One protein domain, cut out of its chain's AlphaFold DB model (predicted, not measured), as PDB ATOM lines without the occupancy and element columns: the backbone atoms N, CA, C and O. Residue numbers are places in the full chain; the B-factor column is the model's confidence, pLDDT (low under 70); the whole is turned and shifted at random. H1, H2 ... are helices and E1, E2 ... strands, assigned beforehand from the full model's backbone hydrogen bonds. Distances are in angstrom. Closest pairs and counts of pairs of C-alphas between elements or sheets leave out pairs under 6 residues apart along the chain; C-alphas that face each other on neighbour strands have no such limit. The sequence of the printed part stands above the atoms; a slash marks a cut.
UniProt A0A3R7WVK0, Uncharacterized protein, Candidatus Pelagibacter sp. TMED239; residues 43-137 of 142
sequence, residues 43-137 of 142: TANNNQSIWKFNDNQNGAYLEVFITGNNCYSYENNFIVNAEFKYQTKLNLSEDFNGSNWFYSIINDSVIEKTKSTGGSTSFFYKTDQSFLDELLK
ATOM      1  N   THR A  43     206.315   4.621 224.813       83.00
ATOM      2  CA  THR A  43     206.662   5.861 225.516       83.00
ATOM      3  C   THR A  43     206.343   5.752 227.004       83.00
ATOM      4  O   THR A  43     205.389   5.073 227.385       83.00
ATOM      5  N   ALA A  44     207.109   6.448 227.844       85.25
ATOM      6  CA  ALA A  44     206.772   6.642 229.247       85.25
ATOM      7  C   ALA A  44     205.985   7.951 229.427       85.25
ATOM      8  O   ALA A  44     206.459   9.023 229.048       85.25
ATOM      9  N   ASN A  45     204.804   7.883 230.042       85.50
ATOM     10  CA  ASN A  45     203.992   9.056 230.378       85.50
ATOM     11  C   ASN A  45     203.531   8.971 231.835       85.50
ATOM     12  O   ASN A  45     202.851   8.020 232.202       85.50
ATOM     13  N   ASN A  46     203.893   9.948 232.671       89.00
ATOM     14  CA  ASN A  46     203.552   9.959 234.101       89.00
ATOM     15  C   ASN A  46     203.884   8.629 234.814       89.00
ATOM     16  O   ASN A  46     203.064   8.094 235.556       89.00
ATOM     17  N   ASN A  47     205.079   8.083 234.560       86.69
ATOM     18  CA  ASN A  47     205.542   6.770 235.037       86.69
ATOM     19  C   ASN A  47     204.718   5.566 234.548       86.69
ATOM     20  O   ASN A  47     204.857   4.477 235.093       86.69
ATOM     21  N   GLN A  48     203.889   5.720 233.519       88.12
ATOM     22  CA  GLN A  48     203.222   4.606 232.853       88.12
ATOM     23  C   GLN A  48     203.970   4.237 231.577       88.12
ATOM     24  O   GLN A  48     204.270   5.112 230.762       88.12
ATOM     25  N   SER A  49     204.229   2.948 231.390       87.88
ATOM     26  CA  SER A  49     204.639   2.388 230.106       87.88
ATOM     27  C   SER A  49     203.436   2.323 229.170       87.88
ATOM     28  O   SER A  49     202.448   1.640 229.455       87.88
ATOM     29  N   ILE A  50     203.523   3.016 228.037       85.25
ATOM     30  CA  ILE A  50     202.496   3.013 226.996       85.25
ATOM     31  C   ILE A  50     203.070   2.339 225.756       85.25
ATOM     32  O   ILE A  50     203.823   2.951 224.998       85.25
ATOM     33  N   TRP A  51     202.671   1.090 225.536       82.06
ATOM     34  CA  TRP A  51     202.863   0.381 224.274       82.06
ATOM     35  C   TRP A  51     201.750   0.767 223.287       82.06
ATOM     36  O   TRP A  51     200.587   0.878 223.676       82.06
ATOM     37  N   LYS A  52     202.101   1.035 222.024       77.62
ATOM     38  CA  LYS A  52     201.175   1.578 221.006       77.62
ATOM     39  C   LYS A  52     200.748   0.578 219.929       77.62
ATOM     40  O   LYS A  52     199.998   0.943 219.030       77.62
ATOM     41  N   PHE A  53     201.204  -0.668 220.010       75.38
ATOM     42  CA  PHE A  53     200.907  -1.718 219.028       75.38
ATOM     43  C   PHE A  53     199.891  -2.763 219.521       75.38
ATOM     44  O   PHE A  53     199.697  -3.795 218.890       75.38
ATOM     45  N   ASN A  54     199.212  -2.496 220.635       68.19
ATOM     46  CA  ASN A  54     198.553  -3.528 221.440       68.19
ATOM     47  C   ASN A  54     197.253  -4.088 220.833       68.19
ATOM     48  O   ASN A  54     196.763  -5.108 221.308       68.19
ATOM     49  N   ASP A  55     196.713  -3.462 219.782       64.12
ATOM     50  CA  ASP A  55     195.366  -3.757 219.267       64.12
ATOM     51  C   ASP A  55     195.334  -4.246 217.808       64.12
ATOM     52  O   ASP A  55     194.257  -4.378 217.225       64.12
ATOM     53  N   ASN A  56     196.487  -4.516 217.187       69.12
ATOM     54  CA  ASN A  56     196.535  -4.961 215.792       69.12
ATOM     55  C   ASN A  56     197.156  -6.358 215.657       69.12
ATOM     56  O   ASN A  56     198.373  -6.494 215.605       69.12
ATOM     57  N   GLN A  57     196.300  -7.375 215.508       64.38
ATOM     58  CA  GLN A  57     196.695  -8.775 215.268       64.38
ATOM     59  C   GLN A  57     197.476  -8.991 213.960       64.38
ATOM     60  O   GLN A  57     198.123 -10.014 213.803       64.38
ATOM     61  N   ASN A  58     197.443  -8.028 213.034       69.69
ATOM     62  CA  ASN A  58     198.245  -8.027 211.804       69.69
ATOM     63  C   ASN A  58     199.246  -6.856 211.787       69.69
ATOM     64  O   ASN A  58     199.676  -6.405 210.723       69.69
ATOM     65  N   GLY A  59     199.523  -6.273 212.954       64.12
ATOM     66  CA  GLY A  59     200.318  -5.063 213.111       64.12
ATOM     67  C   GLY A  59     201.795  -5.335 213.340       64.12
ATOM     68  O   GLY A  59     202.247  -6.468 213.427       64.12
ATOM     69  N   ALA A  60     202.563  -4.257 213.469       66.19
ATOM     70  CA  ALA A  60     203.939  -4.353 213.931       66.19
ATOM     71  C   ALA A  60     203.975  -4.845 215.389       66.19
ATOM     72  O   ALA A  60     203.220  -4.323 216.201       66.19
ATOM     73  N   TYR A  61     204.904  -5.749 215.717       75.62
ATOM     74  CA  TYR A  61     205.175  -6.262 217.070       75.62
ATOM     75  C   TYR A  61     204.112  -7.224 217.618       75.62
ATOM     76  O   TYR A  61     203.548  -7.006 218.689       75.62
ATOM     77  N   LEU A  62     203.896  -8.330 216.900       81.94
ATOM     78  CA  LEU A  62     203.084  -9.458 217.371       81.94
ATOM     79  C   LEU A  62     203.767 -10.164 218.541       81.94
ATOM     80  O   LEU A  62     204.952 -10.489 218.435       81.94
ATOM     81  N   GLU A  63     203.033 -10.408 219.634       85.75
ATOM     82  CA  GLU A  63     203.536 -11.198 220.762       85.75
ATOM     83  C   GLU A  63     203.392 -12.687 220.456       85.75
ATOM     84  O   GLU A  63     202.310 -13.173 220.127       85.75
ATOM     85  N   VAL A  64     204.503 -13.406 220.570       85.56
ATOM     86  CA  VAL A  64     204.625 -14.812 220.206       85.56
ATOM     87  C   VAL A  64     205.100 -15.596 221.413       85.56
ATOM     88  O   VAL A  64     206.150 -15.305 221.998       85.56
ATOM     89  N   PHE A  65     204.334 -16.624 221.755       85.94
ATOM     90  CA  PHE A  65     204.654 -17.574 222.810       85.94
ATOM     91  C   PHE A  65     205.029 -18.911 222.197       85.94
ATOM     92  O   PHE A  65     204.334 -19.414 221.316       85.94
ATOM     93  N   ILE A  66     206.099 -19.517 222.707       78.88
ATOM     94  CA  ILE A  66     206.434 -20.901 222.380       78.88
ATOM     95  C   ILE A  66     205.569 -21.791 223.267       78.88
ATOM     96  O   ILE A  66     205.783 -21.900 224.478       78.88
ATOM     97  N   THR A  67     204.577 -22.415 222.657       73.69
ATOM     98  CA  THR A  67     203.807 -23.491 223.270       73.69
ATOM     99  C   THR A  67     204.536 -24.815 223.008       73.69
ATOM    100  O   THR A  67     205.343 -24.935 222.085       73.69
ATOM    101  N   GLY A  68     204.373 -25.804 223.891       71.00
ATOM    102  CA  GLY A  68     205.083 -27.084 223.761       71.00
ATOM    103  C   GLY A  68     204.880 -27.734 222.384       71.00
ATOM    104  O   GLY A  68     203.911 -27.435 221.697       71.00
ATOM    105  N   ASN A  69     205.779 -28.645 221.996       71.00
ATOM    106  CA  ASN A  69     205.785 -29.304 220.679       71.00
ATOM    107  C   ASN A  69     206.056 -28.358 219.490       71.00
ATOM    108  O   ASN A  69     205.501 -28.560 218.421       71.00
ATOM    109  N   ASN A  70     206.928 -27.353 219.663       68.00
ATOM    110  CA  ASN A  70     207.283 -26.357 218.634       68.00
ATOM    111  C   ASN A  70     206.089 -25.558 218.092       68.00
ATOM    112  O   ASN A  70     206.145 -25.025 216.987       68.00
ATOM    113  N   CYS A  71     205.022 -25.453 218.879       76.19
ATOM    114  CA  CYS A  71     203.875 -24.655 218.512       76.19
ATOM    115  C   CYS A  71     204.049 -23.209 218.951       76.19
ATOM    116  O   CYS A  71     204.712 -22.901 219.942       76.19
ATOM    117  N   TYR A  72     203.391 -22.308 218.234       80.00
ATOM    118  CA  TYR A  72     203.418 -20.887 218.531       80.00
ATOM    119  C   TYR A  72     201.994 -20.390 218.714       80.00
ATOM    120  O   TYR A  72     201.104 -20.746 217.943       80.00
ATOM    121  N   SER A  73     201.775 -19.580 219.744       80.94
ATOM    122  CA  SER A  73     200.535 -18.825 219.886       80.94
ATOM    123  C   SER A  73     200.823 -17.341 219.762       80.94
ATOM    124  O   SER A  73     201.776 -16.820 220.346       80.94
ATOM    125  N   TYR A  74     199.976 -16.684 218.980       81.19
ATOM    126  CA  TYR A  74     199.957 -15.243 218.825       81.19
ATOM    127  C   TYR A  74     198.969 -14.663 219.823       81.19
ATOM    128  O   TYR A  74     197.809 -15.084 219.860       81.19
ATOM    129  N   GLU A  75     199.407 -13.688 220.606       77.75
ATOM    130  CA  GLU A  75     198.510 -12.937 221.476       77.75
ATOM    131  C   GLU A  75     198.741 -11.436 221.318       77.75
ATOM    132  O   GLU A  75     199.787 -10.970 220.863       77.75
ATOM    133  N   ASN A  76     197.731 -10.661 221.702       73.19
ATOM    134  CA  ASN A  76     197.901  -9.226 221.858       73.19
ATOM    135  C   ASN A  76     198.676  -8.953 223.148       73.19
ATOM    136  O   ASN A  76     198.452  -9.615 224.165       73.19
ATOM    137  N   ASN A  77     199.506  -7.907 223.139       73.12
ATOM    138  CA  ASN A  77     200.145  -7.449 224.363       73.12
ATOM    139  C   ASN A  77     199.087  -6.966 225.362       73.12
ATOM    140  O   ASN A  77     198.492  -5.900 225.200       73.12
ATOM    141  N   PHE A  78     198.863  -7.749 226.414       70.88
ATOM    142  CA  PHE A  78     197.879  -7.440 227.451       70.88
ATOM    143  C   PHE A  78     198.434  -6.545 228.566       70.88
ATOM    144  O   PHE A  78     197.692  -6.169 229.480       70.88
ATOM    145  N   ILE A  79     199.731  -6.217 228.539       74.12
ATOM    146  CA  ILE A  79     200.345  -5.365 229.555       74.12
ATOM    147  C   ILE A  79     200.017  -3.904 229.241       74.12
ATOM    148  O   ILE A  79     200.728  -3.193 228.532       74.12
ATOM    149  N   VAL A  80     198.880  -3.469 229.778       72.12
ATOM    150  CA  VAL A  80     198.368  -2.102 229.680       72.12
ATOM    151  C   VAL A  80     198.504  -1.431 231.044       72.12
ATOM    152  O   VAL A  80     198.201  -2.042 232.066       72.12
ATOM    153  N   ASN A  81     198.914  -0.161 231.076       78.75
ATOM    154  CA  ASN A  81     199.102   0.616 232.312       78.75
ATOM    155  C   ASN A  81     200.171   0.047 233.263       78.75
ATOM    156  O   ASN A  81     200.040   0.173 234.481       78.75
ATOM    157  N   ALA A  82     201.219  -0.582 232.731       89.56
ATOM    158  CA  ALA A  82     202.364  -0.961 233.549       89.56
ATOM    159  C   ALA A  82     203.096   0.277 234.082       89.56
ATOM    160  O   ALA A  82     203.148   1.319 233.427       89.56
ATOM    161  N   GLU A  83     203.663   0.162 235.276       93.56
ATOM    162  CA  GLU A  83     204.471   1.207 235.891       93.56
ATOM    163  C   GLU A  83     205.898   1.125 235.352       93.56
ATOM    164  O   GLU A  83     206.620   0.160 235.602       93.56
ATOM    165  N   PHE A  84     206.321   2.152 234.627       92.12
ATOM    166  CA  PHE A  84     207.677   2.281 234.120       92.12
ATOM    167  C   PHE A  84     208.698   2.287 235.266       92.12
ATOM    168  O   PHE A  84     208.543   3.026 236.241       92.12
ATOM    169  N   LYS A  85     209.782   1.513 235.124       92.94
ATOM    170  CA  LYS A  85     210.890   1.490 236.093       92.94
ATOM    171  C   LYS A  85     212.151   2.119 235.549       92.94
ATOM    172  O   LYS A  85     212.687   3.047 236.150       92.94
ATOM    173  N   TYR A  86     212.653   1.589 234.443       90.19
ATOM    174  CA  TYR A  86     213.860   2.110 233.822       90.19
ATOM    175  C   TYR A  86     213.929   1.738 232.351       90.19
ATOM    176  O   TYR A  86     213.301   0.788 231.889       90.19
ATOM    177  N   GLN A  87     214.782   2.472 231.647       86.81
ATOM    178  CA  GLN A  87     215.131   2.235 230.260       86.81
ATOM    179  C   GLN A  87     216.636   2.429 230.078       86.81
ATOM    180  O   GLN A  87     217.241   3.337 230.651       86.81
ATOM    181  N   THR A  88     217.227   1.586 229.245       86.12
ATOM    182  CA  THR A  88     218.540   1.782 228.633       86.12
ATOM    183  C   THR A  88     218.384   1.738 227.112       86.12
ATOM    184  O   THR A  88     217.278   1.594 226.593       86.12
ATOM    185  N   LYS A  89     219.492   1.829 226.369       79.31
ATOM    186  CA  LYS A  89     219.460   1.675 224.906       79.31
ATOM    187  C   LYS A  89     218.983   0.297 224.442       79.31
ATOM    188  O   LYS A  89     218.493   0.185 223.329       79.31
ATOM    189  N   LEU A  90     219.161  -0.736 225.263       85.19
ATOM    190  CA  LEU A  90     218.895  -2.127 224.883       85.19
ATOM    191  C   LEU A  90     217.827  -2.787 225.750       85.19
ATOM    192  O   LEU A  90     217.373  -3.869 225.411       85.19
ATOM    193  N   ASN A  91     217.442  -2.172 226.869       88.31
ATOM    194  CA  ASN A  91     216.537  -2.793 227.825       88.31
ATOM    195  C   ASN A  91     215.491  -1.812 228.341       88.31
ATOM    196  O   ASN A  91     215.758  -0.621 228.495       88.31
ATOM    197  N   LEU A  92     214.334  -2.345 228.697       89.50
ATOM    198  CA  LEU A  92     213.242  -1.647 229.359       89.50
ATOM    199  C   LEU A  92     212.715  -2.530 230.495       89.50
ATOM    200  O   LEU A  92     212.704  -3.756 230.387       89.50
ATOM    201  N   SER A  93     212.274  -1.912 231.587       91.81
ATOM    202  CA  SER A  93     211.596  -2.615 232.673       91.81
ATOM    203  C   SER A  93     210.370  -1.863 233.157       91.81
ATOM    204  O   SER A  93     210.365  -0.630 233.242       91.81
ATOM    205  N   GLU A  94     209.354  -2.633 233.524       93.00
ATOM    206  CA  GLU A  94     208.093  -2.141 234.059       93.00
ATOM    207  C   GLU A  94     207.496  -3.124 235.072       93.00
ATOM    208  O   GLU A  94     207.777  -4.323 235.037       93.00
ATOM    209  N   ASP A  95     206.651  -2.615 235.963       93.00
ATOM    210  CA  ASP A  95     205.859  -3.422 236.887       93.00
ATOM    211  C   ASP A  95     204.405  -3.489 236.428       93.00
ATOM    212  O   ASP A  95     203.754  -2.474 236.187       93.00
ATOM    213  N   PHE A  96     203.858  -4.698 236.375       90.06
ATOM    214  CA  PHE A  96     202.453  -4.933 236.070       90.06
ATOM    215  C   PHE A  96     201.912  -6.078 236.922       90.06
ATOM    216  O   PHE A  96     202.531  -7.140 237.017       90.06
ATOM    217  N   ASN A  97     200.755  -5.873 237.559       87.38
ATOM    218  CA  ASN A  97     200.107  -6.856 238.439       87.38
ATOM    219  C   ASN A  97     201.054  -7.460 239.498       87.38
ATOM    220  O   ASN A  97     201.097  -8.673 239.702       87.38
ATOM    221  N   GLY A  98     201.855  -6.612 240.156       85.94
ATOM    222  CA  GLY A  98     202.801  -7.032 241.200       85.94
ATOM    223  C   GLY A  98     203.975  -7.878 240.690       85.94
ATOM    224  O   GLY A  98     204.681  -8.490 241.487       85.94
ATOM    225  N   SER A  99     204.169  -7.940 239.373       89.38
ATOM    226  CA  SER A  99     205.282  -8.624 238.722       89.38
ATOM    227  C   SER A  99     206.143  -7.615 237.979       89.38
ATOM    228  O   SER A  99     205.614  -6.779 237.252       89.38
ATOM    229  N   ASN A 100     207.458  -7.738 238.122       92.25
ATOM    230  CA  ASN A 100     208.401  -7.007 237.289       92.25
ATOM    231  C   ASN A 100     208.598  -7.761 235.962       92.25
ATOM    232  O   ASN A 100     208.680  -8.997 235.936       92.25
ATOM    233  N   TRP A 101     208.625  -7.001 234.876       91.31
ATOM    234  CA  TRP A 101     208.838  -7.470 233.516       91.31
ATOM    235  C   TRP A 101     210.068  -6.781 232.935       91.31
ATOM    236  O   TRP A 101     210.294  -5.585 233.148       91.31
ATOM    237  N   PHE A 102     210.862  -7.554 232.203       91.81
ATOM    238  CA  PHE A 102     212.038  -7.090 231.486       91.81
ATOM    239  C   PHE A 102     211.848  -7.296 229.994       91.81
ATOM    240  O   PHE A 102     211.405  -8.357 229.557       91.81
ATOM    241  N   TYR A 103     212.232  -6.281 229.237       89.81
ATOM    242  CA  TYR A 103     212.212  -6.261 227.790       89.81
ATOM    243  C   TYR A 103     213.637  -6.043 227.309       89.81
ATOM    244  O   TYR A 103     214.251  -5.035 227.661       89.81
ATOM    245  N   SER A 104     214.148  -6.968 226.509       90.12
ATOM    246  CA  SER A 104     215.467  -6.893 225.893       90.12
ATOM    247  C   SER A 104     215.310  -6.729 224.389       90.12
ATOM    248  O   SER A 104     214.722  -7.565 223.708       90.12
ATOM    249  N   ILE A 105     215.825  -5.622 223.863       86.94
ATOM    250  CA  ILE A 105     215.837  -5.343 222.431       86.94
ATOM    251  C   ILE A 105     216.970  -6.157 221.827       86.94
ATOM    252  O   ILE A 105     218.147  -5.860 222.037       86.94
ATOM    253  N   ILE A 106     216.605  -7.186 221.075       86.56
ATOM    254  CA  ILE A 106     217.576  -8.035 220.387       86.56
ATOM    255  C   ILE A 106     218.055  -7.328 219.119       86.56
ATOM    256  O   ILE A 106     219.244  -7.324 218.808       86.56
ATOM    257  N   ASN A 107     217.116  -6.723 218.390       82.25
ATOM    258  CA  ASN A 107     217.348  -5.885 217.218       82.25
ATOM    259  C   ASN A 107     216.096  -5.032 216.935       82.25
ATOM    260  O   ASN A 107     215.116  -5.089 217.675       82.25
ATOM    261  N   ASP A 108     216.097  -4.288 215.830       77.00
ATOM    262  CA  ASP A 108     214.985  -3.410 215.430       77.00
ATOM    263  C   ASP A 108     213.669  -4.127 215.105       77.00
ATOM    264  O   ASP A 108     212.657  -3.473 214.850       77.00
ATOM    265  N   SER A 109     213.684  -5.458 215.052       79.38
ATOM    266  CA  SER A 109     212.530  -6.288 214.719       79.38
ATOM    267  C   SER A 109     212.142  -7.284 215.805       79.38
ATOM    268  O   SER A 109     211.079  -7.883 215.686       79.38
ATOM    269  N   VAL A 110     212.960  -7.481 216.843       85.38
ATOM    270  CA  VAL A 110     212.724  -8.499 217.873       85.38
ATOM    271  C   VAL A 110     212.976  -7.926 219.260       85.38
ATOM    272  O   VAL A 110     214.080  -7.467 219.568       85.38
ATOM    273  N   ILE A 111     211.956  -8.016 220.111       88.25
ATOM    274  CA  ILE A 111     212.039  -7.694 221.536       88.25
ATOM    275  C   ILE A 111     211.722  -8.963 222.319       88.25
ATOM    276  O   ILE A 111     210.650  -9.538 222.168       88.25
ATOM    277  N   GLU A 112     212.637  -9.399 223.169       90.06
ATOM    278  CA  GLU A 112     212.398 -10.485 224.115       90.06
ATOM    279  C   GLU A 112     211.764  -9.925 225.390       90.06
ATOM    280  O   GLU A 112     212.229  -8.920 225.927       90.06
ATOM    281  N   LYS A 113     210.717 -10.577 225.894       90.00
ATOM    282  CA  LYS A 113     210.013 -10.219 227.127       90.00
ATOM    283  C   LYS A 113     210.082 -11.372 228.109       90.00
ATOM    284  O   LYS A 113     209.650 -12.485 227.823       90.00
ATOM    285  N   THR A 114     210.595 -11.084 229.299       90.50
ATOM    286  CA  THR A 114     210.791 -12.079 230.355       90.50
ATOM    287  C   THR A 114     210.301 -11.548 231.692       90.50
ATOM    288  O   THR A 114     210.482 -10.378 232.034       90.50
ATOM    289  N   LYS A 115     209.697 -12.428 232.489       89.31
ATOM    290  CA  LYS A 115     209.331 -12.123 233.872       89.31
ATOM    291  C   LYS A 115     210.545 -12.245 234.794       89.31
ATOM    292  O   LYS A 115     211.247 -13.254 234.778       89.31
ATOM    293  N   SER A 116     210.748 -11.270 235.675       82.25
ATOM    294  CA  SER A 116     211.943 -11.165 236.537       82.25
ATOM    295  C   SER A 116     212.130 -12.321 237.517       82.25
ATOM    296  O   SER A 116     213.239 -12.591 237.964       82.25
ATOM    297  N   THR A 117     211.048 -13.019 237.858       81.75
ATOM    298  CA  THR A 117     211.063 -14.200 238.734       81.75
ATOM    299  C   THR A 117     211.430 -15.497 238.003       81.75
ATOM    300  O   THR A 117     211.366 -16.565 238.608       81.75
ATOM    301  N   GLY A 118     211.766 -15.427 236.711       70.50
ATOM    302  CA  GLY A 118     211.838 -16.587 235.825       70.50
ATOM    303  C   GLY A 118     210.446 -17.086 235.414       70.50
ATOM    304  O   GLY A 118     209.430 -16.704 236.008       70.50
ATOM    305  N   GLY A 119     210.395 -17.924 234.376       72.06
ATOM    306  CA  GLY A 119     209.153 -18.476 233.826       72.06
ATOM    307  C   GLY A 119     209.004 -18.201 232.331       72.06
ATOM    308  O   GLY A 119     209.967 -18.355 231.589       72.06
ATOM    309  N   SER A 120     207.794 -17.833 231.901       67.56
ATOM    310  CA  SER A 120     207.454 -17.626 230.491       67.56
ATOM    311  C   SER A 120     208.259 -16.487 229.861       67.56
ATOM    312  O   SER A 120     208.198 -15.346 230.327       67.56
ATOM    313  N   THR A 121     208.958 -16.815 228.778       81.44
ATOM    314  CA  THR A 121     209.537 -15.860 227.832       81.44
ATOM    315  C   THR A 121     208.606 -15.757 226.631       81.44
ATOM    316  O   THR A 121     208.171 -16.779 226.094       81.44
ATOM    317  N   SER A 122     208.297 -14.533 226.222       86.75
ATOM    318  CA  SER A 122     207.618 -14.236 224.961       86.75
ATOM    319  C   SER A 122     208.475 -13.299 224.119       86.75
ATOM    320  O   SER A 122     209.433 -12.692 224.605       86.75
ATOM    321  N   PHE A 123     208.155 -13.202 222.835       87.69
ATOM    322  CA  PHE A 123     208.887 -12.363 221.891       87.69
ATOM    323  C   PHE A 123     207.915 -11.469 221.128       87.69
ATOM    324  O   PHE A 123     206.879 -11.945 220.680       87.69
ATOM    325  N   PHE A 124     208.265 -10.201 220.933       86.00
ATOM    326  CA  PHE A 124     207.572  -9.311 220.011       86.00
ATOM    327  C   PHE A 124     208.320  -9.240 218.687       86.00
ATOM    328  O   PHE A 124     209.482  -8.829 218.670       86.00
ATOM    329  N   TYR A 125     207.643  -9.579 217.590       81.75
ATOM    330  CA  TYR A 125     208.208  -9.538 216.241       81.75
ATOM    331  C   TYR A 125     207.595  -8.419 215.395       81.75
ATOM    332  O   TYR A 125     206.381  -8.353 215.196       81.75
ATOM    333  N   LYS A 126     208.438  -7.546 214.843       81.94
ATOM    334  CA  LYS A 126     208.049  -6.469 213.921       81.94
ATOM    335  C   LYS A 126     207.824  -7.006 212.506       81.94
ATOM    336  O   LYS A 126     208.610  -6.745 211.600       81.94
ATOM    337  N   THR A 127     206.755  -7.761 212.314       77.50
ATOM    338  CA  THR A 127     206.386  -8.307 211.006       77.50
ATOM    339  C   THR A 127     204.895  -8.617 210.955       77.50
ATOM    340  O   THR A 127     204.255  -8.704 212.002       77.50
ATOM    341  N   ASP A 128     204.345  -8.788 209.754       78.25
ATOM    342  CA  ASP A 128     203.016  -9.371 209.597       78.25
ATOM    343  C   ASP A 128     203.011 -10.855 209.998       78.25
ATOM    344  O   ASP A 128     204.028 -11.550 209.898       78.25
ATOM    345  N   GLN A 129     201.850 -11.333 210.447       79.69
ATOM    346  CA  GLN A 129     201.689 -12.704 210.924       79.69
ATOM    347  C   GLN A 129     202.031 -13.731 209.836       79.69
ATOM    348  O   GLN A 129     202.739 -14.692 210.115       79.69
ATOM    349  N   SER A 130     201.599 -13.503 208.589       80.88
ATOM    350  CA  SER A 130     201.840 -14.433 207.478       80.88
ATOM    351  C   SER A 130     203.325 -14.669 207.196       80.88
ATOM    352  O   SER A 130     203.729 -15.797 206.923       80.88
ATOM    353  N   PHE A 131     204.150 -13.628 207.293       81.19
ATOM    354  CA  PHE A 131     205.595 -13.736 207.144       81.19
ATOM    355  C   PHE A 131     206.220 -14.499 208.311       81.19
ATOM    356  O   PHE A 131     207.157 -15.274 208.112       81.19
ATOM    357  N   LEU A 132     205.706 -14.314 209.531       79.75
ATOM    358  CA  LEU A 132     206.199 -15.075 210.673       79.75
ATOM    359  C   LEU A 132     205.824 -16.558 210.579       79.75
ATOM    360  O   LEU A 132     206.671 -17.403 210.863       79.75
ATOM    361  N   ASP A 133     204.613 -16.869 210.117       78.75
ATOM    362  CA  ASP A 133     204.162 -18.240 209.859       78.75
ATOM    363  C   ASP A 133     205.092 -18.954 208.851       78.75
ATOM    364  O   ASP A 133     205.446 -20.121 209.041       78.75
ATOM    365  N   GLU A 134     205.553 -18.241 207.814       81.38
ATOM    366  CA  GLU A 134     206.545 -18.740 206.850       81.38
ATOM    367  C   GLU A 134     207.935 -18.926 207.486       81.38
ATOM    368  O   GLU A 134     208.577 -19.965 207.296       81.38
ATOM    369  N   LEU A 135     208.402 -17.937 208.259       78.56
ATOM    370  CA  LEU A 135     209.730 -17.937 208.882       78.56
ATOM    371  C   LEU A 135     209.877 -19.041 209.935       78.56
ATOM    372  O   LEU A 135     210.892 -19.742 209.967       78.56
ATOM    373  N   LEU A 136     208.874 -19.180 210.801       76.19
ATOM    374  CA  LEU A 136     208.878 -20.148 211.893       76.19
ATOM    375  C   LEU A 136     208.601 -21.570 211.412       76.19
ATOM    376  O   LEU A 136     208.798 -22.487 212.204       76.19
ATOM    377  N   LYS A 137     208.219 -21.751 210.133       67.00
ATOM    378  CA  LYS A 137     207.877 -23.043 209.523       67.00
ATOM    379  C   LYS A 137     207.021 -23.852 210.484       67.00
ATOM    380  O   LYS A 137     207.523 -24.799 211.082       67.00
TER     381      LYS A 137
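Overview. This is residues 43 to 137 of the 142 residues of an uncharacterized protein of Candidatus Pelagibacter sp. TMED239 (UniProt A0A3R7WVK0). Picture one long, strongly twisted antiparallel sheet whose nine strands fan out side by side, with the small hairpin E1 and E2 at one end of the row and the short helix H1 near the E3 and E4 end. The strands E5 to E9 make the middle of the row; the link from E2 to E3 crosses from one end part to the other, and the link from E4 to E5 runs from the E3 and E4 end back to E5, beside E2 in the row. The printed part has 95 residues, with nine named strands followed by one named helix; the sheet's order is E1, E2, E5, E6, E7, E8, E9, E3, E4, and the class is mostly strand. It is compact, with a radius of gyration of the C-alphas of 13.3 A, but elongated, spanning 40 by 25 by 23 A.

Arrangement. Begin with the meander, each strand the antiparallel neighbour of the one before: E5 (residues 82 to 87), E6 (91 to 96), E7 (99 to 107), E8 (110 to 115) and E9 (121 to 125). Look for N 83 and O 95 between E5 and E6, 2.8 A apart, N 94 and O 101 between E6 and E7, 3.1 A, N 104 and O 112 between E7 and E8, 2.8 A, and N 113 and O 122 between E8 and E9, 2.8 A. Beyond E9 comes E3 (residues 62 to 67), antiparallel to it, with N 64 and O 123 at 2.8 A. E4 (residues 71 to 75), an edge strand, forms a hairpin with E3, with N 65 and O 73 at 2.9 A. At the other edge, E1 (residues 43 to 45) forms a hairpin with E2 (residues 48 to 51), with N 45 and O 48 at 2.9 A. E2 and E5 meet only at a point, where C-alphas 48 and 83 face each other at 4.7 A. H1 (residues 129 to 136) is on the sheet at a height of 8.5 A, over a local plane fitted to just 6 C-alphas. It only just lies over E3, with 3 of its C-alphas falling there, and runs slantwise to the strands, at 43 degrees to E3 on the local plane. The closest C-alphas of H1 and E3 are those of Gln 129 and Leu 62, 7.4 A apart. Every O i to N i+4 pair in H1 is within hydrogen-bond range.

Along the chain. Find C-alpha 43 at (206.662, 5.861, 225.516), where E1 begins. E7, the longest strand, runs 24.8 A from C-alpha 99 at (205.282, -8.624, 238.722) to C-alpha 107. E8 measures 16.8 A, E6 16.5 A and E3 15.2 A. H1 ends at C-alpha 136, (208.878, -20.148, 211.893).

Size, cuts and confidence. The two C-alphas farthest apart, those of Asn 46 and Asn 69, are 41.6 A apart. The printed part has no cut and no long link. The mean pLDDT of the printed part is 81.6; look for values under 70 at residues 54 to 60, 70, 120 and 137.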